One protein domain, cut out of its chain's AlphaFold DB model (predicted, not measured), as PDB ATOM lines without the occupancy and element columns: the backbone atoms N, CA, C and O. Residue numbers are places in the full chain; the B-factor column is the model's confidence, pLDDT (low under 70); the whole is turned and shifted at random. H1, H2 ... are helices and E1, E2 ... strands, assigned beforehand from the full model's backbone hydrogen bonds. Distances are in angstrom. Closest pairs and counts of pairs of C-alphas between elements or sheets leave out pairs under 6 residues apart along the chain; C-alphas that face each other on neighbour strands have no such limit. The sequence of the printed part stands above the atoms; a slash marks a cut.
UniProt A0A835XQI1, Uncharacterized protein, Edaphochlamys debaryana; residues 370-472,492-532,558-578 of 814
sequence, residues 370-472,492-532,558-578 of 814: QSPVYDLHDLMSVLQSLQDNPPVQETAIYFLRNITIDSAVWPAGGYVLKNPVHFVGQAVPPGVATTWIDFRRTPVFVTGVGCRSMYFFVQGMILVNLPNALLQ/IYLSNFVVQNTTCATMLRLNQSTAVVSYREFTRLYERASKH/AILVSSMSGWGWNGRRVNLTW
ATOM      1  N   GLN A 370     -42.240 -12.706  33.385       87.69
ATOM      2  CA  GLN A 370     -40.982 -13.404  33.119       87.69
ATOM      3  C   GLN A 370     -41.008 -14.800  33.753       87.69
ATOM      4  O   GLN A 370     -41.413 -14.948  34.905       87.69
ATOM      5  N   SER A 371     -40.625 -15.829  32.999       90.69
ATOM      6  CA  SER A 371     -40.543 -17.221  33.467       90.69
ATOM      7  C   SER A 371     -39.171 -17.803  33.107       90.69
ATOM      8  O   SER A 371     -38.924 -18.037  31.923       90.69
ATOM      9  N   PRO A 372     -38.257 -17.992  34.076       88.12
ATOM     10  CA  PRO A 372     -36.961 -18.608  33.816       88.12
ATOM     11  C   PRO A 372     -37.112 -20.112  33.567       88.12
ATOM     12  O   PRO A 372     -37.976 -20.758  34.157       88.12
ATOM     13  N   VAL A 373     -36.263 -20.654  32.700       89.88
ATOM     14  CA  VAL A 373     -36.203 -22.072  32.345       89.88
ATOM     15  C   VAL A 373     -34.743 -22.520  32.380       89.88
ATOM     16  O   VAL A 373     -33.911 -21.975  31.646       89.88
ATOM     17  N   TYR A 374     -34.440 -23.516  33.217       89.12
ATOM     18  CA  TYR A 374     -33.088 -24.057  33.382       89.12
ATOM     19  C   TYR A 374     -32.892 -25.412  32.698       89.12
ATOM     20  O   TYR A 374     -31.759 -25.772  32.387       89.12
ATOM     21  N   ASP A 375     -33.966 -26.161  32.447       92.38
ATOM     22  CA  ASP A 375     -33.912 -27.466  31.791       92.38
ATOM     23  C   ASP A 375     -35.200 -27.801  31.007       92.38
ATOM     24  O   ASP A 375     -36.119 -26.987  30.870       92.38
ATOM     25  N   LEU A 376     -35.256 -29.010  30.434       94.25
ATOM     26  CA  LEU A 376     -36.412 -29.484  29.668       94.25
ATOM     27  C   LEU A 376     -37.678 -29.620  30.532       94.25
ATOM     28  O   LEU A 376     -38.774 -29.347  30.040       94.25
ATOM     29  N   HIS A 377     -37.549 -30.036  31.794       94.75
ATOM     30  CA  HIS A 377     -38.691 -30.228  32.686       94.75
ATOM     31  C   HIS A 377     -39.329 -28.884  33.047       94.75
ATOM     32  O   HIS A 377     -40.551 -28.744  32.961       94.75
ATOM     33  N   ASP A 378     -38.506 -27.877  33.339       93.69
ATOM     34  CA  ASP A 378     -38.940 -26.495  33.534       93.69
ATOM     35  C   ASP A 378     -39.673 -25.966  32.301       93.69
ATOM     36  O   ASP A 378     -40.758 -25.396  32.419       93.69
ATOM     37  N   LEU A 379     -39.118 -26.192  31.102       95.25
ATOM     38  CA  LEU A 379     -39.731 -25.741  29.854       95.25
ATOM     39  C   LEU A 379     -41.123 -26.351  29.681       95.25
ATOM     40  O   LEU A 379     -42.083 -25.644  29.373       95.25
ATOM     41  N   MET A 380     -41.233 -27.663  29.894       96.62
ATOM     42  CA  MET A 380     -42.496 -28.391  29.812       96.62
ATOM     43  C   MET A 380     -43.500 -27.891  30.854       96.62
ATOM     44  O   MET A 380     -44.651 -27.633  30.512       96.62
ATOM     45  N   SER A 381     -43.065 -27.682  32.098       95.94
ATOM     46  CA  SER A 381     -43.892 -27.158  33.190       95.94
ATOM     47  C   SER A 381     -44.418 -25.746  32.899       95.94
ATOM     48  O   SER A 381     -45.618 -25.483  33.026       95.94
ATOM     49  N   VAL A 382     -43.556 -24.843  32.417       95.38
ATOM     50  CA  VAL A 382     -43.936 -23.477  32.025       95.38
ATOM     51  C   VAL A 382     -44.929 -23.501  30.863       95.38
ATOM     52  O   VAL A 382     -45.971 -22.849  30.936       95.38
ATOM     53  N   LEU A 383     -44.660 -24.273  29.805       95.75
ATOM     54  CA  LEU A 383     -45.553 -24.366  28.647       95.75
ATOM     55  C   LEU A 383     -46.901 -25.010  28.999       95.75
ATOM     56  O   LEU A 383     -47.940 -24.512  28.562       95.75
ATOM     57  N   GLN A 384     -46.904 -26.046  29.838       97.06
ATOM     58  CA  GLN A 384     -48.122 -26.663  30.364       97.06
ATOM     59  C   GLN A 384     -48.930 -25.653  31.188       97.06
ATOM     60  O   GLN A 384     -50.130 -25.495  30.971       97.06
ATOM     61  N   SER A 385     -48.275 -24.886  32.070       95.06
ATOM     62  CA  SER A 385     -48.939 -23.835  32.846       95.06
ATOM     63  C   SER A 385     -49.549 -22.753  31.955       95.06
ATOM     64  O   SER A 385     -50.616 -22.243  32.291       95.06
ATOM     65  N   LEU A 386     -48.890 -22.372  30.857       93.75
ATOM     66  CA  LEU A 386     -49.411 -21.382  29.909       93.75
ATOM     67  C   LEU A 386     -50.585 -21.917  29.081       93.75
ATOM     68  O   LEU A 386     -51.476 -21.146  28.720       93.75
ATOM     69  N   GLN A 387     -50.593 -23.217  28.788       94.88
ATOM     70  CA  GLN A 387     -51.696 -23.897  28.116       94.88
ATOM     71  C   GLN A 387     -52.928 -24.009  29.025       94.88
ATOM     72  O   GLN A 387     -54.037 -23.664  28.606       94.88
ATOM     73  N   ASP A 388     -52.736 -24.468  30.263       95.56
ATOM     74  CA  ASP A 388     -53.824 -24.723  31.212       95.56
ATOM     75  C   ASP A 388     -54.386 -23.423  31.795       95.56
ATOM     76  O   ASP A 388     -55.601 -23.266  31.928       95.56
ATOM     77  N   ASN A 389     -53.504 -22.463  32.093       94.81
ATOM     78  CA  ASN A 389     -53.830 -21.190  32.731       94.81
ATOM     79  C   ASN A 389     -53.278 -20.013  31.908       94.81
ATOM     80  O   ASN A 389     -52.291 -19.385  32.308       94.81
ATOM     81  N   PRO A 390     -53.896 -19.693  30.755       89.38
ATOM     82  CA  PRO A 390     -53.427 -18.630  29.878       89.38
ATOM     83  C   PRO A 390     -53.437 -17.281  30.621       89.38
ATOM     84  O   PRO A 390     -54.506 -16.816  31.026       89.38
ATOM     85  N   PRO A 391     -52.275 -16.627  30.816       86.19
ATOM     86  CA  PRO A 391     -52.205 -15.379  31.571       86.19
ATOM     87  C   PRO A 391     -52.934 -14.234  30.853       86.19
ATOM     88  O   PRO A 391     -53.035 -14.208  29.634       86.19
ATOM     89  N   VAL A 392     -53.431 -13.238  31.588       85.00
ATOM     90  CA  VAL A 392     -54.028 -12.038  30.958       85.00
ATOM     91  C   VAL A 392     -52.962 -11.212  30.218       85.00
ATOM     92  O   VAL A 392     -53.256 -10.528  29.238       85.00
ATOM     93  N   GLN A 393     -51.720 -11.291  30.695       85.25
ATOM     94  CA  GLN A 393     -50.555 -10.594  30.162       85.25
ATOM     95  C   GLN A 393     -49.715 -11.517  29.275       85.25
ATOM     96  O   GLN A 393     -49.760 -12.742  29.397       85.25
ATOM     97  N   GLU A 394     -48.924 -10.916  28.391       86.75
ATOM     98  CA  GLU A 394     -47.925 -11.643  27.609       86.75
ATOM     99  C   GLU A 394     -46.870 -12.273  28.536       86.75
ATOM    100  O   GLU A 394     -46.618 -11.787  29.645       86.75
ATOM    101  N   THR A 395     -46.249 -13.370  28.094       90.31
ATOM    102  CA  THR A 395     -45.204 -14.064  28.866       90.31
ATOM    103  C   THR A 395     -43.899 -14.117  28.088       90.31
ATOM    104  O   THR A 395     -43.897 -14.440  26.901       90.31
ATOM    105  N   ALA A 396     -42.793 -13.835  28.770       91.31
ATOM    106  CA  ALA A 396     -41.437 -14.046  28.291       91.31
ATOM    107  C   ALA A 396     -40.803 -15.235  29.027       91.31
ATOM    108  O   ALA A 396     -40.695 -15.236  30.252       91.31
ATOM    109  N   ILE A 397     -40.414 -16.255  28.269       93.62
ATOM    110  CA  ILE A 397     -39.726 -17.456  28.728       93.62
ATOM    111  C   ILE A 397     -38.228 -17.251  28.503       93.62
ATOM    112  O   ILE A 397     -37.792 -17.115  27.361       93.62
ATOM    113  N   TYR A 398     -37.458 -17.228  29.588       89.81
ATOM    114  CA  TYR A 398     -36.018 -16.989  29.568       89.81
ATOM    115  C   TYR A 398     -35.265 -18.305  29.661       89.81
ATOM    116  O   TYR A 398     -35.295 -18.962  30.697       89.81
ATOM    117  N   PHE A 399     -34.567 -18.670  28.593       90.31
ATOM    118  CA  PHE A 399     -33.691 -19.833  28.587       90.31
ATOM    119  C   PHE A 399     -32.382 -19.436  29.251       90.31
ATOM    120  O   PHE A 399     -31.690 -18.551  28.755       90.31
ATOM    121  N   LEU A 400     -32.063 -20.061  30.382       85.38
ATOM    122  CA  LEU A 400     -30.835 -19.797  31.135       85.38
ATOM    123  C   LEU A 400     -29.773 -20.883  30.916       85.38
ATOM    124  O   LEU A 400     -28.649 -20.750  31.389       85.38
ATOM    125  N   ARG A 401     -30.132 -21.960  30.207       86.19
ATOM    126  CA  ARG A 401     -29.250 -23.059  29.802       86.19
ATOM    127  C   ARG A 401     -29.675 -23.619  28.447       86.19
ATOM    128  O   ARG A 401     -30.780 -23.361  27.969       86.19
ATOM    129  N   ASN A 402     -28.784 -24.401  27.848       90.75
ATOM    130  CA  ASN A 402     -29.054 -25.143  26.623       90.75
ATOM    131  C   ASN A 402     -30.077 -26.253  26.879       90.75
ATOM    132  O   ASN A 402     -29.965 -26.985  27.862       90.75
ATOM    133  N   ILE A 403     -31.057 -26.395  25.986       90.88
ATOM    134  CA  ILE A 403     -32.127 -27.388  26.125       90.88
ATOM    135  C   ILE A 403     -32.128 -28.305  24.918       90.88
ATOM    136  O   ILE A 403     -32.233 -27.866  23.778       90.88
ATOM    137  N   THR A 404     -32.079 -29.605  25.174       92.75
ATOM    138  CA  THR A 404     -32.333 -30.618  24.153       92.75
ATOM    139  C   THR A 404     -33.716 -31.202  24.378       92.75
ATOM    140  O   THR A 404     -33.989 -31.734  25.450       92.75
ATOM    141  N   ILE A 405     -34.594 -31.100  23.383       90.00
ATOM    142  CA  ILE A 405     -35.925 -31.698  23.436       90.00
ATOM    143  C   ILE A 405     -35.786 -33.196  23.187       90.00
ATOM    144  O   ILE A 405     -35.397 -33.629  22.103       90.00
ATOM    145  N   ASP A 406     -36.127 -33.993  24.194       88.25
ATOM    146  CA  ASP A 406     -36.283 -35.432  24.035       88.25
ATOM    147  C   ASP A 406     -37.690 -35.746  23.503       88.25
ATOM    148  O   ASP A 406     -38.704 -35.529  24.171       88.25
ATOM    149  N   SER A 407     -37.750 -36.259  22.273       84.00
ATOM    150  CA  SER A 407     -39.003 -36.596  21.595       84.00
ATOM    151  C   SER A 407     -39.764 -37.748  22.259       84.00
ATOM    152  O   SER A 407     -40.953 -37.897  21.991       84.00
ATOM    153  N   ALA A 408     -39.119 -38.537  23.130       88.25
ATOM    154  CA  ALA A 408     -39.785 -39.588  23.897       88.25
ATOM    155  C   ALA A 408     -40.700 -39.030  24.999       88.25
ATOM    156  O   ALA A 408     -41.702 -39.661  25.340       88.25
ATOM    157  N   VAL A 409     -40.371 -37.855  25.543       92.56
ATOM    158  CA  VAL A 409     -41.134 -37.198  26.621       92.56
ATOM    159  C   VAL A 409     -41.908 -35.969  26.142       92.56
ATOM    160  O   VAL A 409     -42.845 -35.538  26.815       92.56
ATOM    161  N   TRP A 410     -41.559 -35.404  24.983       93.94
ATOM    162  CA  TRP A 410     -42.272 -34.258  24.423       93.94
ATOM    163  C   TRP A 410     -43.680 -34.643  23.922       93.94
ATOM    164  O   TRP A 410     -43.819 -35.647  23.216       93.94
ATOM    165  N   PRO A 411     -44.741 -33.859  24.207       92.56
ATOM    166  CA  PRO A 411     -46.085 -34.159  23.717       92.56
ATOM    167  C   PRO A 411     -46.133 -34.217  22.185       92.56
ATOM    168  O   PRO A 411     -45.704 -33.284  21.510       92.56
ATOM    169  N   ALA A 412     -46.724 -35.274  21.619       87.38
ATOM    170  CA  ALA A 412     -46.767 -35.482  20.165       87.38
ATOM    171  C   ALA A 412     -47.446 -34.333  19.382       87.38
ATOM    172  O   ALA A 412     -47.125 -34.107  18.217       87.38
ATOM    173  N   GLY A 413     -48.375 -33.606  20.016       86.81
ATOM    174  CA  GLY A 413     -49.039 -32.421  19.454       86.81
ATOM    175  C   GLY A 413     -48.422 -31.079  19.862       86.81
ATOM    176  O   GLY A 413     -48.985 -30.035  19.531       86.81
ATOM    177  N   GLY A 414     -47.305 -31.089  20.596       91.88
ATOM    178  CA  GLY A 414     -46.741 -29.910  21.254       91.88
ATOM    179  C   GLY A 414     -47.692 -29.277  22.276       91.88
ATOM    180  O   GLY A 414     -48.688 -29.878  22.679       91.88
ATOM    181  N   TYR A 415     -47.382 -28.046  22.685       94.12
ATOM    182  CA  TYR A 415     -48.208 -27.272  23.620       94.12
ATOM    183  C   TYR A 415     -49.095 -26.263  22.897       94.12
ATOM    184  O   TYR A 415     -48.627 -25.537  22.025       94.12
ATOM    185  N   VAL A 416     -50.365 -26.167  23.278       93.12
ATOM    186  CA  VAL A 416     -51.349 -25.251  22.695       93.12
ATOM    187  C   VAL A 416     -51.393 -23.944  23.488       93.12
ATOM    188  O   VAL A 416     -51.905 -23.890  24.601       93.12
ATOM    189  N   LEU A 417     -50.900 -22.857  22.901       91.81
ATOM    190  CA  LEU A 417     -50.770 -21.553  23.547       91.81
ATOM    191  C   LEU A 417     -51.811 -20.566  23.006       91.81
ATOM    192  O   LEU A 417     -51.885 -20.312  21.805       91.81
ATOM    193  N   LYS A 418     -52.623 -19.986  23.901       89.56
ATOM    194  CA  LYS A 418     -53.674 -19.008  23.541       89.56
ATOM    195  C   LYS A 418     -53.185 -17.554  23.503       89.56
ATOM    196  O   LYS A 418     -53.824 -16.706  22.881       89.56
ATOM    197  N   ASN A 419     -52.058 -17.266  24.154       88.19
ATOM    198  CA  ASN A 419     -51.484 -15.926  24.274       88.19
ATOM    199  C   ASN A 419     -50.123 -15.826  23.578       88.19
ATOM    200  O   ASN A 419     -49.468 -16.854  23.399       88.19
ATOM    201  N   PRO A 420     -49.678 -14.604  23.228       87.44
ATOM    202  CA  PRO A 420     -48.326 -14.380  22.738       87.44
ATOM    203  C   PRO A 420     -47.271 -14.794  23.767       87.44
ATOM    204  O   PRO A 420     -47.390 -14.477  24.956       87.44
ATOM    205  N   VAL A 421     -46.234 -15.482  23.289       89.62
ATOM    206  CA  VAL A 421     -45.096 -15.928  24.095       89.62
ATOM    207  C   VAL A 421     -43.792 -15.481  23.443       89.62
ATOM    208  O   VAL A 421     -43.561 -15.684  22.247       89.62
ATOM    209  N   HIS A 422     -42.928 -14.879  24.253       90.88
ATOM    210  CA  HIS A 422     -41.579 -14.480  23.873       90.88
ATOM    211  C   HIS A 422     -40.597 -15.536  24.382       90.88
ATOM    212  O   HIS A 422     -40.487 -15.742  25.581       90.88
ATOM    213  N   PHE A 423     -39.893 -16.217  23.489       92.00
ATOM    214  CA  PHE A 423     -38.775 -17.097  23.804       92.00
ATOM    215  C   PHE A 423     -37.489 -16.275  23.753       92.00
ATOM    216  O   PHE A 423     -37.051 -15.827  22.692       92.00
ATOM    217  N   VAL A 424     -36.907 -16.028  24.916       89.06
ATOM    218  CA  VAL A 424     -35.741 -15.169  25.062       89.06
ATOM    219  C   VAL A 424     -34.564 -16.040  25.447       89.06
ATOM    220  O   VAL A 424     -34.492 -16.577  26.551       89.06
ATOM    221  N   GLY A 425     -33.647 -16.190  24.506       83.88
ATOM    222  CA  GLY A 425     -32.335 -16.715  24.798       83.88
ATOM    223  C   GLY A 425     -31.494 -15.682  25.504       83.88
ATOM    224  O   GLY A 425     -31.695 -14.469  25.372       83.88
ATOM    225  N   GLN A 426     -30.487 -16.174  26.196       75.06
ATOM    226  CA  GLN A 426     -29.363 -15.355  26.573       75.06
ATOM    227  C   GLN A 426     -28.583 -14.975  25.298       75.06
ATOM    228  O   GLN A 426     -27.627 -15.635  24.891       75.06
ATOM    229  N   ALA A 427     -29.004 -13.880  24.654       56.03
ATOM    230  CA  ALA A 427     -28.133 -13.086  23.792       56.03
ATOM    231  C   ALA A 427     -27.175 -12.323  24.702       56.03
ATOM    232  O   ALA A 427     -27.368 -11.144  24.999       56.03
ATOM    233  N   VAL A 428     -26.186 -13.037  25.221       51.12
ATOM    234  CA  VAL A 428     -25.183 -12.433  26.088       51.12
ATOM    235  C   VAL A 428     -24.197 -11.654  25.221       51.12
ATOM    236  O   VAL A 428     -23.967 -12.031  24.062       51.12
ATOM    237  N   PRO A 429     -23.581 -10.582  25.747       46.97
ATOM    238  CA  PRO A 429     -22.297 -10.132  25.239       46.97
ATOM    239  C   PRO A 429     -21.364 -11.322  24.934       46.97
ATOM    240  O   PRO A 429     -21.437 -12.377  25.570       46.97
ATOM    241  N   PRO A 430     -20.519 -11.192  23.909       44.47
ATOM    242  CA  PRO A 430     -19.747 -12.304  23.372       44.47
ATOM    243  C   PRO A 430     -18.882 -12.987  24.443       44.47
ATOM    244  O   PRO A 430     -18.035 -12.338  25.042       44.47
ATOM    245  N   GLY A 431     -19.065 -14.299  24.636       47.09
ATOM    246  CA  GLY A 431     -18.263 -15.101  25.574       47.09
ATOM    247  C   GLY A 431     -19.067 -16.109  26.394       47.09
ATOM    248  O   GLY A 431     -18.516 -17.129  26.793       47.09
ATOM    249  N   VAL A 432     -20.370 -15.882  26.565       49.25
ATOM    250  CA  VAL A 432     -21.295 -16.898  27.083       49.25
ATOM    251  C   VAL A 432     -21.955 -17.593  25.900       49.25
ATOM    252  O   VAL A 432     -22.351 -16.935  24.929       49.25
ATOM    253  N   ALA A 433     -22.020 -18.924  25.953       55.84
ATOM    254  CA  ALA A 433     -22.680 -19.726  24.936       55.84
ATOM    255  C   ALA A 433     -24.091 -19.171  24.707       55.84
ATOM    256  O   ALA A 433     -24.893 -19.077  25.636       55.84
ATOM    257  N   THR A 434     -24.382 -18.753  23.473       72.94
ATOM    258  CA  THR A 434     -25.746 -18.371  23.114       72.94
ATOM    259  C   THR A 434     -26.627 -19.570  23.407       72.94
ATOM    260  O   THR A 434     -26.388 -20.648  22.858       72.94
ATOM    261  N   THR A 435     -27.627 -19.387  24.267       85.06
ATOM    262  CA  THR A 435     -28.496 -20.495  24.653       85.06
ATOM    263  C   THR A 435     -29.129 -21.089  23.412       85.06
ATOM    264  O   THR A 435     -29.737 -20.373  22.600       85.06
ATOM    265  N   TRP A 436     -28.964 -22.393  23.266       87.06
ATOM    266  CA  TRP A 436     -29.509 -23.126  22.146       87.06
ATOM    267  C   TRP A 436     -30.633 -24.053  22.580       87.06
ATOM    268  O   TRP A 436     -30.682 -24.534  23.713       87.06
ATOM    269  N   ILE A 437     -31.553 -24.289  21.651       89.31
ATOM    270  CA  ILE A 437     -32.574 -25.319  21.781       89.31
ATOM    271  C   ILE A 437     -32.438 -26.301  20.619       89.31
ATOM    272  O   ILE A 437     -32.554 -25.925  19.451       89.31
ATOM    273  N   ASP A 438     -32.142 -27.555  20.945       88.19
ATOM    274  CA  ASP A 438     -32.097 -28.660  19.994       88.19
ATOM    275  C   ASP A 438     -33.466 -29.324  19.962       88.19
ATOM    276  O   ASP A 438     -33.911 -29.927  20.938       88.19
ATOM    277  N   PHE A 439     -34.146 -29.219  18.826       85.62
ATOM    278  CA  PHE A 439     -35.472 -29.788  18.660       85.62
ATOM    279  C   PHE A 439     -35.460 -31.300  18.446       85.62
ATOM    280  O   PHE A 439     -36.539 -31.890  18.475       85.62
ATOM    281  N   ARG A 440     -34.307 -31.929  18.163       83.69
ATOM    282  CA  ARG A 440     -34.189 -33.348  17.771       83.69
ATOM    283  C   ARG A 440     -35.272 -33.797  16.780       83.69
ATOM    284  O   ARG A 440     -35.769 -34.920  16.840       83.69
ATOM    285  N   ARG A 441     -35.659 -32.911  15.851       70.81
ATOM    286  CA  ARG A 441     -36.730 -33.135  14.861       70.81
ATOM    287  C   ARG A 441     -38.132 -33.381  15.440       70.81
ATOM    288  O   ARG A 441     -38.966 -33.982  14.763       70.81
ATOM    289  N   THR A 442     -38.411 -32.885  16.642       78.19
ATOM    290  CA  THR A 442     -39.753 -32.867  17.241       78.19
ATOM    291  C   THR A 442     -40.737 -32.191  16.282       78.19
ATOM    292  O   THR A 442     -40.509 -31.029  15.954       78.19
ATOM    293  N   PRO A 443     -41.801 -32.876  15.819       74.25
ATOM    294  CA  PRO A 443     -42.631 -32.410  14.704       74.25
ATOM    295  C   PRO A 443     -43.493 -31.189  15.052       74.25
ATOM    296  O   PRO A 443     -43.778 -30.369  14.186       74.25
ATOM    297  N   VAL A 444     -43.912 -31.059  16.318       83.81
ATOM    298  CA  VAL A 444     -44.693 -29.921  16.818       83.81
ATOM    299  C   VAL A 444     -44.138 -29.498  18.176       83.81
ATOM    300  O   VAL A 444     -44.179 -30.257  19.141       83.81
ATOM    301  N   PHE A 445     -43.603 -28.281  18.256       89.06
ATOM    302  CA  PHE A 445     -43.103 -27.697  19.500       89.06
ATOM    303  C   PHE A 445     -44.238 -26.986  20.239       89.06
ATOM    304  O   PHE A 445     -44.626 -27.400  21.330       89.06
ATOM    305  N   VAL A 446     -44.819 -25.964  19.606       89.00
ATOM    306  CA  VAL A 446     -45.950 -25.199  20.139       89.00
ATOM    307  C   VAL A 446     -46.961 -24.880  19.042       89.00
ATOM    308  O   VAL A 446     -46.609 -24.617  17.892       89.00
ATOM    309  N   THR A 447     -48.234 -24.877  19.415       88.00
ATOM    310  CA  THR A 447     -49.365 -24.519  18.568       88.00
ATOM    311  C   THR A 447     -50.024 -23.248  19.100       88.00
ATOM    312  O   THR A 447     -50.617 -23.263  20.170       88.00
ATOM    313  N   GLY A 448     -49.958 -22.141  18.365       84.31
ATOM    314  CA  GLY A 448     -50.670 -20.907  18.700       84.31
ATOM    315  C   GLY A 448     -52.149 -20.986  18.312       84.31
ATOM    316  O   GLY A 448     -52.480 -21.386  17.192       84.31
ATOM    317  N   VAL A 449     -53.055 -20.589  19.208       85.19
ATOM    318  CA  VAL A 449     -54.503 -20.526  18.937       85.19
ATOM    319  C   VAL A 449     -55.046 -19.132  19.257       85.19
ATOM    320  O   VAL A 449     -54.988 -18.672  20.392       85.19
ATOM    321  N   GLY A 450     -55.615 -18.476  18.242       75.25
ATOM    322  CA  GLY A 450     -56.206 -17.132  18.307       75.25
ATOM    323  C   GLY A 450     -55.652 -16.206  17.213       75.25
ATOM    324  O   GLY A 450     -54.738 -16.602  16.496       75.25
ATOM    325  N   CYS A 451     -56.175 -14.974  17.096       60.19
ATOM    326  CA  CYS A 451     -55.528 -13.907  16.317       60.19
ATOM    327  C   CYS A 451     -55.213 -12.656  17.151       60.19
ATOM    328  O   CYS A 451     -56.073 -11.808  17.386       60.19
ATOM    329  N   ARG A 452     -53.939 -12.506  17.513       61.44
ATOM    330  CA  ARG A 452     -53.256 -11.230  17.748       61.44
ATOM    331  C   ARG A 452     -52.115 -11.097  16.732       61.44
ATOM    332  O   ARG A 452     -51.696 -12.082  16.133       61.44
ATOM    333  N   SER A 453     -51.658  -9.874  16.487       57.59
ATOM    334  CA  SER A 453     -50.717  -9.522  15.409       57.59
ATOM    335  C   SER A 453     -49.323 -10.164  15.515       57.59
ATOM    336  O   SER A 453     -48.550 -10.034  14.571       57.59
ATOM    337  N   MET A 454     -48.992 -10.842  16.620       57.50
ATOM    338  CA  MET A 454     -47.745 -11.585  16.823       57.50
ATOM    339  C   MET A 454     -47.959 -12.662  17.897       57.50
ATOM    340  O   MET A 454     -48.484 -12.341  18.961       57.50
ATOM    341  N   TYR A 455     -47.579 -13.916  17.629       66.38
ATOM    342  CA  TYR A 455     -47.754 -15.026  18.583       66.38
ATOM    343  C   TYR A 455     -46.453 -15.498  19.210       66.38
ATOM    344  O   TYR A 455     -46.402 -15.703  20.418       66.38
ATOM    345  N   PHE A 456     -45.405 -15.649  18.406       80.19
ATOM    346  CA  PHE A 456     -44.126 -16.153  18.878       80.19
ATOM    347  C   PHE A 456     -43.021 -15.170  18.533       80.19
ATOM    348  O   PHE A 456     -42.843 -14.788  17.374       80.19
ATOM    349  N   PHE A 457     -42.268 -14.767  19.546       81.56
ATOM    350  CA  PHE A 457     -41.110 -13.903  19.385       81.56
ATOM    351  C   PHE A 457     -39.886 -14.633  19.921       81.56
ATOM    352  O   PHE A 457     -39.861 -14.974  21.092       81.56
ATOM    353  N   VAL A 458     -38.896 -14.911  19.076       83.25
ATOM    354  CA  VAL A 458     -37.644 -15.558  19.482       83.25
ATOM    355  C   VAL A 458     -36.524 -14.541  19.363       83.25
ATOM    356  O   VAL A 458     -36.314 -13.967  18.288       83.25
ATOM    357  N   GLN A 459     -35.801 -14.324  20.455       83.00
ATOM    358  CA  GLN A 459     -34.669 -13.409  20.483       83.00
ATOM    359  C   GLN A 459     -33.431 -14.065  21.067       83.00
ATOM    360  O   GLN A 459     -33.506 -14.679  22.123       83.00
ATOM    361  N   GLY A 460     -32.284 -13.879  20.408       78.56
ATOM    362  CA  GLY A 460     -30.999 -14.228  21.002       78.56
ATOM    363  C   GLY A 460     -30.756 -15.719  21.204       78.56
ATOM    364  O   GLY A 460     -30.053 -16.085  22.138       78.56
ATOM    365  N   MET A 461     -31.360 -16.580  20.381       82.12
ATOM    366  CA  MET A 461     -31.236 -18.038  20.500       82.12
ATOM    367  C   MET A 461     -30.593 -18.667  19.269       82.12
ATOM    368  O   MET A 461     -30.736 -18.164  18.149       82.12
ATOM    369  N   ILE A 462     -29.956 -19.820  19.475       80.12
ATOM    370  CA  ILE A 462     -29.620 -20.750  18.396       80.12
ATOM    371  C   ILE A 462     -30.675 -21.866  18.371       80.12
ATOM    372  O   ILE A 462     -30.884 -22.567  19.356       80.12
ATOM    373  N   LEU A 463     -31.362 -22.030  17.244       83.44
ATOM    374  CA  LEU A 463     -32.368 -23.071  17.037       83.44
ATOM    375  C   LEU A 463     -31.744 -24.212  16.223       83.44
ATOM    376  O   LEU A 463     -31.363 -23.986  15.076       83.44
ATOM    377  N   VAL A 464     -31.636 -25.416  16.786       81.56
ATOM    378  CA  VAL A 464     -30.906 -26.551  16.186       81.56
ATOM    379  C   VAL A 464     -31.860 -27.701  15.840       81.56
ATOM    380  O   VAL A 464     -32.819 -27.959  16.562       81.56
ATOM    381  N   ASN A 465     -31.615 -28.403  14.727       74.94
ATOM    382  CA  ASN A 465     -32.386 -29.581  14.278       74.94
ATOM    383  C   ASN A 465     -33.896 -29.349  14.129       74.94
ATOM    384  O   ASN A 465     -34.715 -30.239  14.390       74.94
ATOM    385  N   LEU A 466     -34.266 -28.155  13.675       72.31
ATOM    386  CA  LEU A 466     -35.635 -27.843  13.301       72.31
ATOM    387  C   LEU A 466     -36.074 -28.756  12.141       72.31
ATOM    388  O   LEU A 466     -35.461 -28.715  11.075       72.31
ATOM    389  N   PRO A 467     -37.113 -29.587  12.303       62.81
ATOM    390  CA  PRO A 467     -37.593 -30.413  11.218       62.81
ATOM    391  C   PRO A 467     -38.300 -29.565  10.164       62.81
ATOM    392  O   PRO A 467     -39.187 -28.747  10.433       62.81
ATOM    393  N   ASN A 468     -37.920 -29.811   8.919       58.25
ATOM    394  CA  ASN A 468     -38.581 -29.236   7.767       58.25
ATOM    395  C   ASN A 468     -39.949 -29.906   7.536       58.25
ATOM    396  O   ASN A 468     -40.023 -31.097   7.209       58.25
ATOM    397  N   ALA A 469     -41.031 -29.122   7.642       52.25
ATOM    398  CA  ALA A 469     -42.418 -29.562   7.417       52.25
ATOM    399  C   ALA A 469     -42.607 -30.302   6.084       52.25
ATOM    400  O   ALA A 469     -43.387 -31.252   5.967       52.25
ATOM    401  N   LEU A 470     -41.882 -29.849   5.056       44.28
ATOM    402  CA  LEU A 470     -41.996 -30.369   3.699       44.28
ATOM    403  C   LEU A 470     -41.416 -31.779   3.570       44.28
ATOM    404  O   LEU A 470     -41.814 -32.506   2.665       44.28
ATOM    405  N   LEU A 471     -40.497 -32.178   4.457       45.88
ATOM    406  CA  LEU A 471     -39.868 -33.501   4.421       45.88
ATOM    407  C   LEU A 471     -40.606 -34.543   5.254       45.88
ATOM    408  O   LEU A 471     -40.578 -35.719   4.902       45.88
ATOM    409  N   GLN A 472     -41.276 -34.130   6.327       45.66
ATOM    410  CA  GLN A 472     -41.948 -35.070   7.225       45.66
ATOM    411  C   GLN A 472     -43.326 -35.521   6.726       45.66
ATOM    412  O   GLN A 472     -43.778 -36.599   7.095       45.66
ATOM    413  N   ILE A 492     -38.578 -21.447   4.660       43.03
ATOM    414  CA  ILE A 492     -38.238 -22.400   5.714       43.03
ATOM    415  C   ILE A 492     -39.480 -22.539   6.593       43.03
ATOM    416  O   ILE A 492     -39.755 -21.695   7.442       43.03
ATOM    417  N   TYR A 493     -40.256 -23.600   6.379       46.91
ATOM    418  CA  TYR A 493     -41.337 -23.948   7.290       46.91
ATOM    419  C   TYR A 493     -40.720 -24.549   8.549       46.91
ATOM    420  O   TYR A 493     -40.424 -25.747   8.580       46.91
ATOM    421  N   LEU A 494     -40.535 -23.736   9.596       50.09
ATOM    422  CA  LEU A 494     -40.368 -24.298  10.935       50.09
ATOM    423  C   LEU A 494     -41.715 -24.898  11.338       50.09
ATOM    424  O   LEU A 494     -42.575 -24.217  11.891       50.09
ATOM    425  N   SER A 495     -41.899 -26.174  10.994       52.44
ATOM    426  CA  SER A 495     -43.119 -26.956  11.254       52.44
ATOM    427  C   SER A 495     -43.521 -26.973  12.725       52.44
ATOM    428  O   SER A 495     -44.685 -27.150  13.058       52.44
ATOM    429  N   ASN A 496     -42.543 -26.718  13.582       57.41
ATOM    430  CA  ASN A 496     -42.638 -26.802  15.023       57.41
ATOM    431  C   ASN A 496     -43.536 -25.728  15.632       57.41
ATOM    432  O   ASN A 496     -44.049 -25.941  16.727       57.41
ATOM    433  N   PHE A 497     -43.721 -24.599  14.947       64.00
ATOM    434  CA  PHE A 497     -44.623 -23.533  15.368       64.00
ATOM    435  C   PHE A 497     -45.877 -23.588  14.499       64.00
ATOM    436  O   PHE A 497     -45.918 -23.041  13.397       64.00
ATOM    437  N   VAL A 498     -46.900 -24.285  14.984       64.69
ATOM    438  CA  VAL A 498     -48.169 -24.448  14.265       64.69
ATOM    439  C   VAL A 498     -49.129 -23.343  14.693       64.69
ATOM    440  O   VAL A 498     -49.141 -22.932  15.847       64.69
ATOM    441  N   VAL A 499     -49.973 -22.850  13.790       58.84
ATOM    442  CA  VAL A 499     -51.092 -21.971  14.154       58.84
ATOM    443  C   VAL A 499     -52.347 -22.491  13.475       58.84
ATOM    444  O   VAL A 499     -52.357 -22.730  12.270       58.84
ATOM    445  N   GLN A 500     -53.413 -22.692  14.248       60.72
ATOM    446  CA  GLN A 500     -54.653 -23.291  13.736       60.72
ATOM    447  C   GLN A 500     -55.582 -22.287  13.022       60.72
ATOM    448  O   GLN A 500     -56.589 -22.700  12.454       60.72
ATOM    449  N   ASN A 501     -55.260 -20.984  13.001       62.78
ATOM    450  CA  ASN A 501     -56.050 -19.947  12.323       62.78
ATOM    451  C   ASN A 501     -55.183 -19.097  11.372       62.78
ATOM    452  O   ASN A 501     -54.302 -18.361  11.805       62.78
ATOM    453  N   THR A 502     -55.456 -19.179  10.070       54.94
ATOM    454  CA  THR A 502     -54.648 -18.579   8.989       54.94
ATOM    455  C   THR A 502     -54.917 -17.092   8.738       54.94
ATOM    456  O   THR A 502     -54.394 -16.539   7.776       54.94
ATOM    457  N   THR A 503     -55.758 -16.431   9.540       64.44
ATOM    458  CA  THR A 503     -56.142 -15.024   9.305       64.44
ATOM    459  C   THR A 503     -55.171 -13.993   9.896       64.44
ATOM    460  O   THR A 503     -55.343 -12.798   9.661       64.44
ATOM    461  N   CYS A 504     -54.131 -14.409  10.630       60.72
ATOM    462  CA  CYS A 504     -53.207 -13.488  11.297       60.72
ATOM    463  C   CYS A 504     -51.943 -13.198  10.446       60.72
ATOM    464  O   CYS A 504     -51.338 -14.104   9.877       60.72
ATOM    465  N   ALA A 505     -51.522 -11.926  10.380       53.94
ATOM    466  CA  ALA A 505     -50.502 -11.435   9.437       53.94
ATOM    467  C   ALA A 505     -49.035 -11.743   9.811       53.94
ATOM    468  O   ALA A 505     -48.151 -11.659   8.963       53.94
ATOM    469  N   THR A 506     -48.724 -12.067  11.069       55.81
ATOM    470  CA  THR A 506     -47.354 -12.385  11.508       55.81
ATOM    471  C   THR A 506     -47.409 -13.365  12.677       55.81
ATOM    472  O   THR A 506     -48.060 -13.084  13.680       55.81
ATOM    473  N   MET A 507     -46.772 -14.534  12.545       63.41
ATOM    474  CA  MET A 507     -46.932 -15.648  13.493       63.41
ATOM    475  C   MET A 507     -45.651 -15.923  14.291       63.41
ATOM    476  O   MET A 507     -45.725 -16.032  15.513       63.41
ATOM    477  N   LEU A 508     -44.488 -15.930  13.634       71.56
ATOM    478  CA  LEU A 508     -43.168 -16.036  14.250       71.56
ATOM    479  C   LEU A 508     -42.285 -14.849  13.853       71.56
ATOM    480  O   LEU A 508     -42.143 -14.520  12.670       71.56
ATOM    481  N   ARG A 509     -41.651 -14.240  14.854       74.75
ATOM    482  CA  ARG A 509     -40.636 -13.207  14.680       74.75
ATOM    483  C   ARG A 509     -39.323 -13.663  15.292       74.75
ATOM    484  O   ARG A 509     -39.244 -13.858  16.497       74.75
ATOM    485  N   LEU A 510     -38.301 -13.803  14.453       71.12
ATOM    486  CA  LEU A 510     -36.928 -14.060  14.879       71.12
ATOM    487  C   LEU A 510     -36.161 -12.731  14.886       71.12
ATOM    488  O   LEU A 510     -36.182 -11.997  13.891       71.12
ATOM    489  N   ASN A 511     -35.495 -12.415  15.993       72.25
ATOM    490  CA  ASN A 511     -34.623 -11.251  16.130       72.25
ATOM    491  C   ASN A 511     -33.271 -11.695  16.695       72.25
ATOM    492  O   ASN A 511     -33.236 -12.380  17.713       72.25
ATOM    493  N   GLN A 512     -32.159 -11.325  16.054       71.38
ATOM    494  CA  GLN A 512     -30.810 -11.683  16.530       71.38
ATOM    495  C   GLN A 512     -30.672 -13.187  16.864       71.38
ATOM    496  O   GLN A 512     -30.066 -13.556  17.865       71.38
ATOM    497  N   SER A 513     -31.307 -14.050  16.069       71.19
ATOM    498  CA  SER A 513     -31.354 -15.497  16.302       71.19
ATOM    499  C   SER A 513     -30.724 -16.236  15.124       71.19
ATOM    500  O   SER A 513     -30.797 -15.773  13.980       71.19
ATOM    501  N   THR A 514     -30.112 -17.384  15.403       72.94
ATOM    502  CA  THR A 514     -29.479 -18.241  14.392       72.94
ATOM    503  C   THR A 514     -30.277 -19.529  14.277       72.94
ATOM    504  O   THR A 514     -30.560 -20.163  15.288       72.94
ATOM    505  N   ALA A 515     -30.642 -19.933  13.063       73.75
ATOM    506  CA  ALA A 515     -31.222 -21.252  12.832       73.75
ATOM    507  C   ALA A 515     -30.169 -22.148  12.172       73.75
ATOM    508  O   ALA A 515     -29.611 -21.799  11.128       73.75
ATOM    509  N   VAL A 516     -29.896 -23.288  12.800       71.62
ATOM    510  CA  VAL A 516     -28.984 -24.321  12.309       71.62
ATOM    511  C   VAL A 516     -29.827 -25.422  11.677       71.62
ATOM    512  O   VAL A 516     -30.643 -26.069  12.339       71.62
ATOM    513  N   VAL A 517     -29.634 -25.613  10.377       68.88
ATOM    514  CA  VAL A 517     -30.318 -26.634   9.572       68.88
ATOM    515  C   VAL A 517     -29.318 -27.693   9.120       68.88
ATOM    516  O   VAL A 517     -28.111 -27.450   9.096       68.88
ATOM    517  N   SER A 518     -29.800 -28.877   8.738       65.19
ATOM    518  CA  SER A 518     -28.903 -29.915   8.224       65.19
ATOM    519  C   SER A 518     -28.243 -29.481   6.909       65.19
ATOM    520  O   SER A 518     -28.844 -28.754   6.116       65.19
ATOM    521  N   TYR A 519     -27.033 -29.979   6.617       59.50
ATOM    522  CA  TYR A 519     -26.336 -29.669   5.359       59.50
ATOM    523  C   TYR A 519     -27.198 -29.980   4.124       59.50
ATOM    524  O   TYR A 519     -27.299 -29.169   3.212       59.50
ATOM    525  N   ARG A 520     -27.923 -31.108   4.130       65.44
ATOM    526  CA  ARG A 520     -28.860 -31.487   3.055       65.44
ATOM    527  C   ARG A 520     -29.966 -30.447   2.842       65.44
ATOM    528  O   ARG A 520     -30.374 -30.205   1.706       65.44
ATOM    529  N   GLU A 521     -30.488 -29.860   3.916       64.19
ATOM    530  CA  GLU A 521     -31.490 -28.791   3.843       64.19
ATOM    531  C   GLU A 521     -30.863 -27.480   3.381       64.19
ATOM    532  O   GLU A 521     -31.431 -26.822   2.512       64.19
ATOM    533  N   PHE A 522     -29.674 -27.152   3.886       63.56
ATOM    534  CA  PHE A 522     -28.899 -25.997   3.452       63.56
ATOM    535  C   PHE A 522     -28.631 -26.033   1.944       63.56
ATOM    536  O   PHE A 522     -28.960 -25.074   1.255       63.56
ATOM    537  N   THR A 523     -28.128 -27.146   1.400       60.81
ATOM    538  CA  THR A 523     -27.865 -27.292  -0.041       60.81
ATOM    539  C   THR A 523     -29.135 -27.116  -0.865       60.81
ATOM    540  O   THR A 523     -29.115 -26.422  -1.873       60.81
ATOM    541  N   ARG A 524     -30.273 -27.668  -0.424       65.19
ATOM    542  CA  ARG A 524     -31.559 -27.497  -1.125       65.19
ATOM    543  C   ARG A 524     -32.068 -26.061  -1.089       65.19
ATOM    544  O   ARG A 524     -32.603 -25.587  -2.090       65.19
ATOM    545  N   LEU A 525     -31.937 -25.386   0.054       63.22
ATOM    546  CA  LEU A 525     -32.282 -23.971   0.196       63.22
ATOM    547  C   LEU A 525     -31.386 -23.120  -0.701       63.22
ATOM    548  O   LEU A 525     -31.895 -22.296  -1.454       63.22
ATOM    549  N   TYR A 526     -30.080 -23.385  -0.677       59.62
ATOM    550  CA  TYR A 526     -29.089 -22.716  -1.505       59.62
ATOM    551  C   TYR A 526     -29.362 -22.920  -2.998       59.62
ATOM    552  O   TYR A 526     -29.459 -21.941  -3.722       59.62
ATOM    553  N   GLU A 527     -29.576 -24.156  -3.458       61.78
ATOM    554  CA  GLU A 527     -29.891 -24.472  -4.859       61.78
ATOM    555  C   GLU A 527     -31.193 -23.824  -5.344       61.78
ATOM    556  O   GLU A 527     -31.320 -23.468  -6.516       61.78
ATOM    557  N   ARG A 528     -32.201 -23.700  -4.472       61.31
ATOM    558  CA  ARG A 528     -33.455 -23.020  -4.817       61.31
ATOM    559  C   ARG A 528     -33.280 -21.508  -4.838       61.31
ATOM    560  O   ARG A 528     -33.707 -20.889  -5.806       61.31
ATOM    561  N   ALA A 529     -32.624 -20.932  -3.833       57.97
ATOM    562  CA  ALA A 529     -32.313 -19.507  -3.795       57.97
ATOM    563  C   ALA A 529     -31.446 -19.101  -4.997       57.97
ATOM    564  O   ALA A 529     -31.773 -18.145  -5.695       57.97
ATOM    565  N   SER A 530     -30.419 -19.896  -5.321       54.84
ATOM    566  CA  SER A 530     -29.506 -19.641  -6.437       54.84
ATOM    567  C   SER A 530     -30.214 -19.638  -7.793       54.84
ATOM    568  O   SER A 530     -29.834 -18.881  -8.683       54.84
ATOM    569  N   LYS A 531     -31.259 -20.464  -7.961       55.28
ATOM    570  CA  LYS A 531     -32.086 -20.501  -9.181       55.28
ATOM    571  C   LYS A 531     -32.932 -19.239  -9.370       55.28
ATOM    572  O   LYS A 531     -33.211 -18.891 -10.510       55.28
ATOM    573  N   HIS A 532     -33.296 -18.551  -8.288       52.25
ATOM    574  CA  HIS A 532     -34.108 -17.329  -8.331       52.25
ATOM    575  C   HIS A 532     -33.255 -16.050  -8.355       52.25
ATOM    576  O   HIS A 532     -33.720 -15.009  -8.800       52.25
ATOM    577  N   ALA A 558     -22.648 -19.665   5.655       47.97
ATOM    578  CA  ALA A 558     -23.784 -18.918   6.160       47.97
ATOM    579  C   ALA A 558     -24.573 -18.247   5.022       47.97
ATOM    580  O   ALA A 558     -23.985 -17.795   4.038       47.97
ATOM    581  N   ILE A 559     -25.891 -18.134   5.185       53.00
ATOM    582  CA  ILE A 559     -26.788 -17.274   4.412       53.00
ATOM    583  C   ILE A 559     -27.375 -16.260   5.398       53.00
ATOM    584  O   ILE A 559     -28.141 -16.614   6.294       53.00
ATOM    585  N   LEU A 560     -27.002 -14.991   5.240       50.19
ATOM    586  CA  LEU A 560     -27.553 -13.884   6.021       50.19
ATOM    587  C   LEU A 560     -28.784 -13.330   5.306       50.19
ATOM    588  O   LEU A 560     -28.694 -12.924   4.150       50.19
ATOM    589  N   VAL A 561     -29.915 -13.281   6.008       52.59
ATOM    590  CA  VAL A 561     -31.159 -12.707   5.494       52.59
ATOM    591  C   VAL A 561     -31.568 -11.525   6.373       52.59
ATOM    592  O   VAL A 561     -31.906 -11.685   7.544       52.59
ATOM    593  N   SER A 562     -31.493 -10.306   5.838       41.88
ATOM    594  CA  SER A 562     -31.765  -9.061   6.580       41.88
ATOM    595  C   SER A 562     -33.249  -8.849   6.886       41.88
ATOM    596  O   SER A 562     -33.578  -8.364   7.972       41.88
ATOM    597  N   SER A 563     -34.126  -9.248   5.966       45.16
ATOM    598  CA  SER A 563     -35.581  -9.189   6.084       45.16
ATOM    599  C   SER A 563     -36.212 -10.414   5.430       45.16
ATOM    600  O   SER A 563     -35.901 -10.737   4.290       45.16
ATOM    601  N   MET A 564     -37.104 -11.092   6.151       47.28
ATOM    602  CA  MET A 564     -37.974 -12.133   5.596       47.28
ATOM    603  C   MET A 564     -39.409 -11.829   5.998       47.28
ATOM    604  O   MET A 564     -39.715 -11.851   7.190       47.28
ATOM    605  N   SER A 565     -40.280 -11.572   5.028       41.97
ATOM    606  CA  SER A 565     -41.728 -11.452   5.205       41.97
ATOM    607  C   SER A 565     -42.421 -12.567   4.413       41.97
ATOM    608  O   SER A 565     -42.082 -12.838   3.268       41.97
ATOM    609  N   GLY A 566     -43.369 -13.268   5.031       48.09
ATOM    610  CA  GLY A 566     -44.101 -14.369   4.397       48.09
ATOM    611  C   GLY A 566     -45.281 -14.833   5.247       48.09
ATOM    612  O   GLY A 566     -45.514 -14.294   6.329       48.09
ATOM    613  N   TRP A 567     -46.040 -15.832   4.780       34.00
ATOM    614  CA  TRP A 567     -47.226 -16.348   5.482       34.00
ATOM    615  C   TRP A 567     -46.863 -16.881   6.874       34.00
ATOM    616  O   TRP A 567     -46.439 -18.022   7.034       34.00
ATOM    617  N   GLY A 568     -47.023 -16.028   7.889       46.69
ATOM    618  CA  GLY A 568     -46.679 -16.327   9.275       46.69
ATOM    619  C   GLY A 568     -45.287 -15.932   9.730       46.69
ATOM    620  O   GLY A 568     -44.951 -16.187  10.880       46.69
ATOM    621  N   TRP A 569     -44.493 -15.293   8.884       45.31
ATOM    622  CA  TRP A 569     -43.081 -15.049   9.149       45.31
ATOM    623  C   TRP A 569     -42.754 -13.576   8.982       45.31
ATOM    624  O   TRP A 569     -43.061 -12.982   7.952       45.31
ATOM    625  N   ASN A 570     -42.126 -12.991   9.999       46.41
ATOM    626  CA  ASN A 570     -41.519 -11.668   9.902       46.41
ATOM    627  C   ASN A 570     -40.195 -11.672  10.675       46.41
ATOM    628  O   ASN A 570     -40.175 -11.518  11.895       46.41
ATOM    629  N   GLY A 571     -39.089 -11.924   9.980       46.28
ATOM    630  CA  GLY A 571     -37.745 -11.949  10.555       46.28
ATOM    631  C   GLY A 571     -36.967 -10.677  10.227       46.28
ATOM    632  O   GLY A 571     -36.990 -10.216   9.086       46.28
ATOM    633  N   ARG A 572     -36.234 -10.134  11.209       48.53
ATOM    634  CA  ARG A 572     -35.191  -9.117  10.986       48.53
ATOM    635  C   ARG A 572     -33.840  -9.723  11.355       48.53
ATOM    636  O   ARG A 572     -33.651 -10.097  12.508       48.53
ATOM    637  N   ARG A 573     -32.910  -9.771  10.393       45.38
ATOM    638  CA  ARG A 573     -31.558 -10.356  10.512       45.38
ATOM    639  C   ARG A 573     -31.571 -11.803  11.032       45.38
ATOM    640  O   ARG A 573     -31.326 -12.050  12.210       45.38
ATOM    641  N   VAL A 574     -31.822 -12.752  10.135       51.78
ATOM    642  CA  VAL A 574     -31.693 -14.195  10.381       51.78
ATOM    643  C   VAL A 574     -30.385 -14.679   9.768       51.78
ATOM    644  O   VAL A 574     -30.128 -14.439   8.590       51.78
ATOM    645  N   ASN A 575     -29.558 -15.361  10.558       50.94
ATOM    646  CA  ASN A 575     -28.387 -16.057  10.039       50.94
ATOM    647  C   ASN A 575     -28.711 -17.548   9.906       50.94
ATOM    648  O   ASN A 575     -29.024 -18.211  10.897       50.94
ATOM    649  N   LEU A 576     -28.674 -18.063   8.682       56.94
ATOM    650  CA  LEU A 576     -28.818 -19.484   8.393       56.94
ATOM    651  C   LEU A 576     -27.423 -20.061   8.218       56.94
ATOM    652  O   LEU A 576     -26.730 -19.725   7.264       56.94
ATOM    653  N   THR A 577     -27.004 -20.933   9.124       52.38
ATOM    654  CA  THR A 577     -25.679 -21.565   9.060       52.38
ATOM    655  C   THR A 577     -25.835 -23.080   9.075       52.38
ATOM    656  O   THR A 577     -26.844 -23.599   9.551       52.38
ATOM    657  N   TRP A 578     -24.857 -23.794   8.520       51.09
ATOM    658  CA  TRP A 578     -24.791 -25.262   8.595       51.09
ATOM    659  C   TRP A 578     -23.667 -25.745   9.526       51.09
ATOM    660  O   TRP A 578     -23.396 -26.938   9.610       51.09
TER     661      TRP A 578
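This is residues 370 to 472, 492 to 532 and 558 to 578 of the 814 residues of an uncharacterized protein of Edaphochlamys debaryana (UniProt A0A835XQI1). What shape is this? The chain is wound in stacked turns, a solenoid: E1, E2, E4, E7, E10, E12 and E11 lie side by side as one long wall, E3, E6 and E9 make a smaller wall, and E5 and E8 a short third side. H1 lies at one end of the stack and H3 at the other, where residues 527 to 532 stick out. What is it made of? The printed part has 165 residues, in the order E1 H1 E2 E3 E4 E5 E6 E7 E8 H2 E9 E10 H3 E11 E12, class mixed, helices and strands; it is compact, with a radius of gyration of the C-alphas of 15.3 A and spans of 47 by 40 by 31 A.

How is the largest, branched sheet paired? E10, residues 508 to 516, has E7, residues 456 to 459, and E8, residues 462 to 464, on one side and E12, residues 569 to 577, on the other side, each parallel to it; N 509 and O 456 are 2.8 A apart, N 463 and O 514 2.8 A, N 570 and O 508 3.1 A. Further parallel neighbours are E4, residues 421 to 425, of E7 (N 423 and O 457, 2.7 A), E2, residues 395 to 399, of E4 (N 397 and O 422, 2.7 A), E1, residues 370 to 373, of E2 (N 371 and O 396, 2.8 A), and E5, residues 436 to 438, of E8 (N 437 and O 462, 2.9 A). E11, residues 558 to 566, and E12 form an antiparallel hairpin, with N 559 and O 576 2.7 A apart. And the smaller sheet? E3, residues 415 to 417, E6, residues 446 to 448, and E9, residues 497 to 499, run parallel in that order, with N 417 and O 447 2.8 A apart and N 498 and O 446 2.9 A. Where are the helices? H1, residues 376 to 388, makes two layers with the smaller sheet, a helix on one face of it, the closest C-alphas to E3 being Gln 387 and Leu 417, 5.2 A; E1, H1 and E2 form a strand-helix-strand unit, parallel neighbour strands with a helix between, its crossover right-handed. H3, residues 519 to 532, only grazes the larger sheet with residues 519 to 526, and H2, residues 469 to 472, is on neither sheet; every O i to N i+4 pair is within hydrogen-bond range in H1 and H3, and H2 is too short for one.

Where are the anchors? E1 begins at C-alpha 370 (-40.982, -13.404, 33.119) and E12 ends at C-alpha 577 (-25.679, -21.565, 9.060). Which elements are long? From first to last C-alpha, E11 spans 20.9 A, H3 20.0 A, E12 18.6 A, H1 18.1 A and E10 16.5 A; E10 bends by 105 degrees at residue 512.

Where is the printed part cut? Residues 473 to 491 and 533 to 557 are not printed, with gaps of 13.3 A and 17.9 A between C-alphas. Which link is long, and where is confidence low? The link E2 to E3 is long; pLDDT is under 70 in 71 residues: 427 to 433, 451 to 455, 467 to 472, 492 to 507, 517 to 532 and 558 to 578.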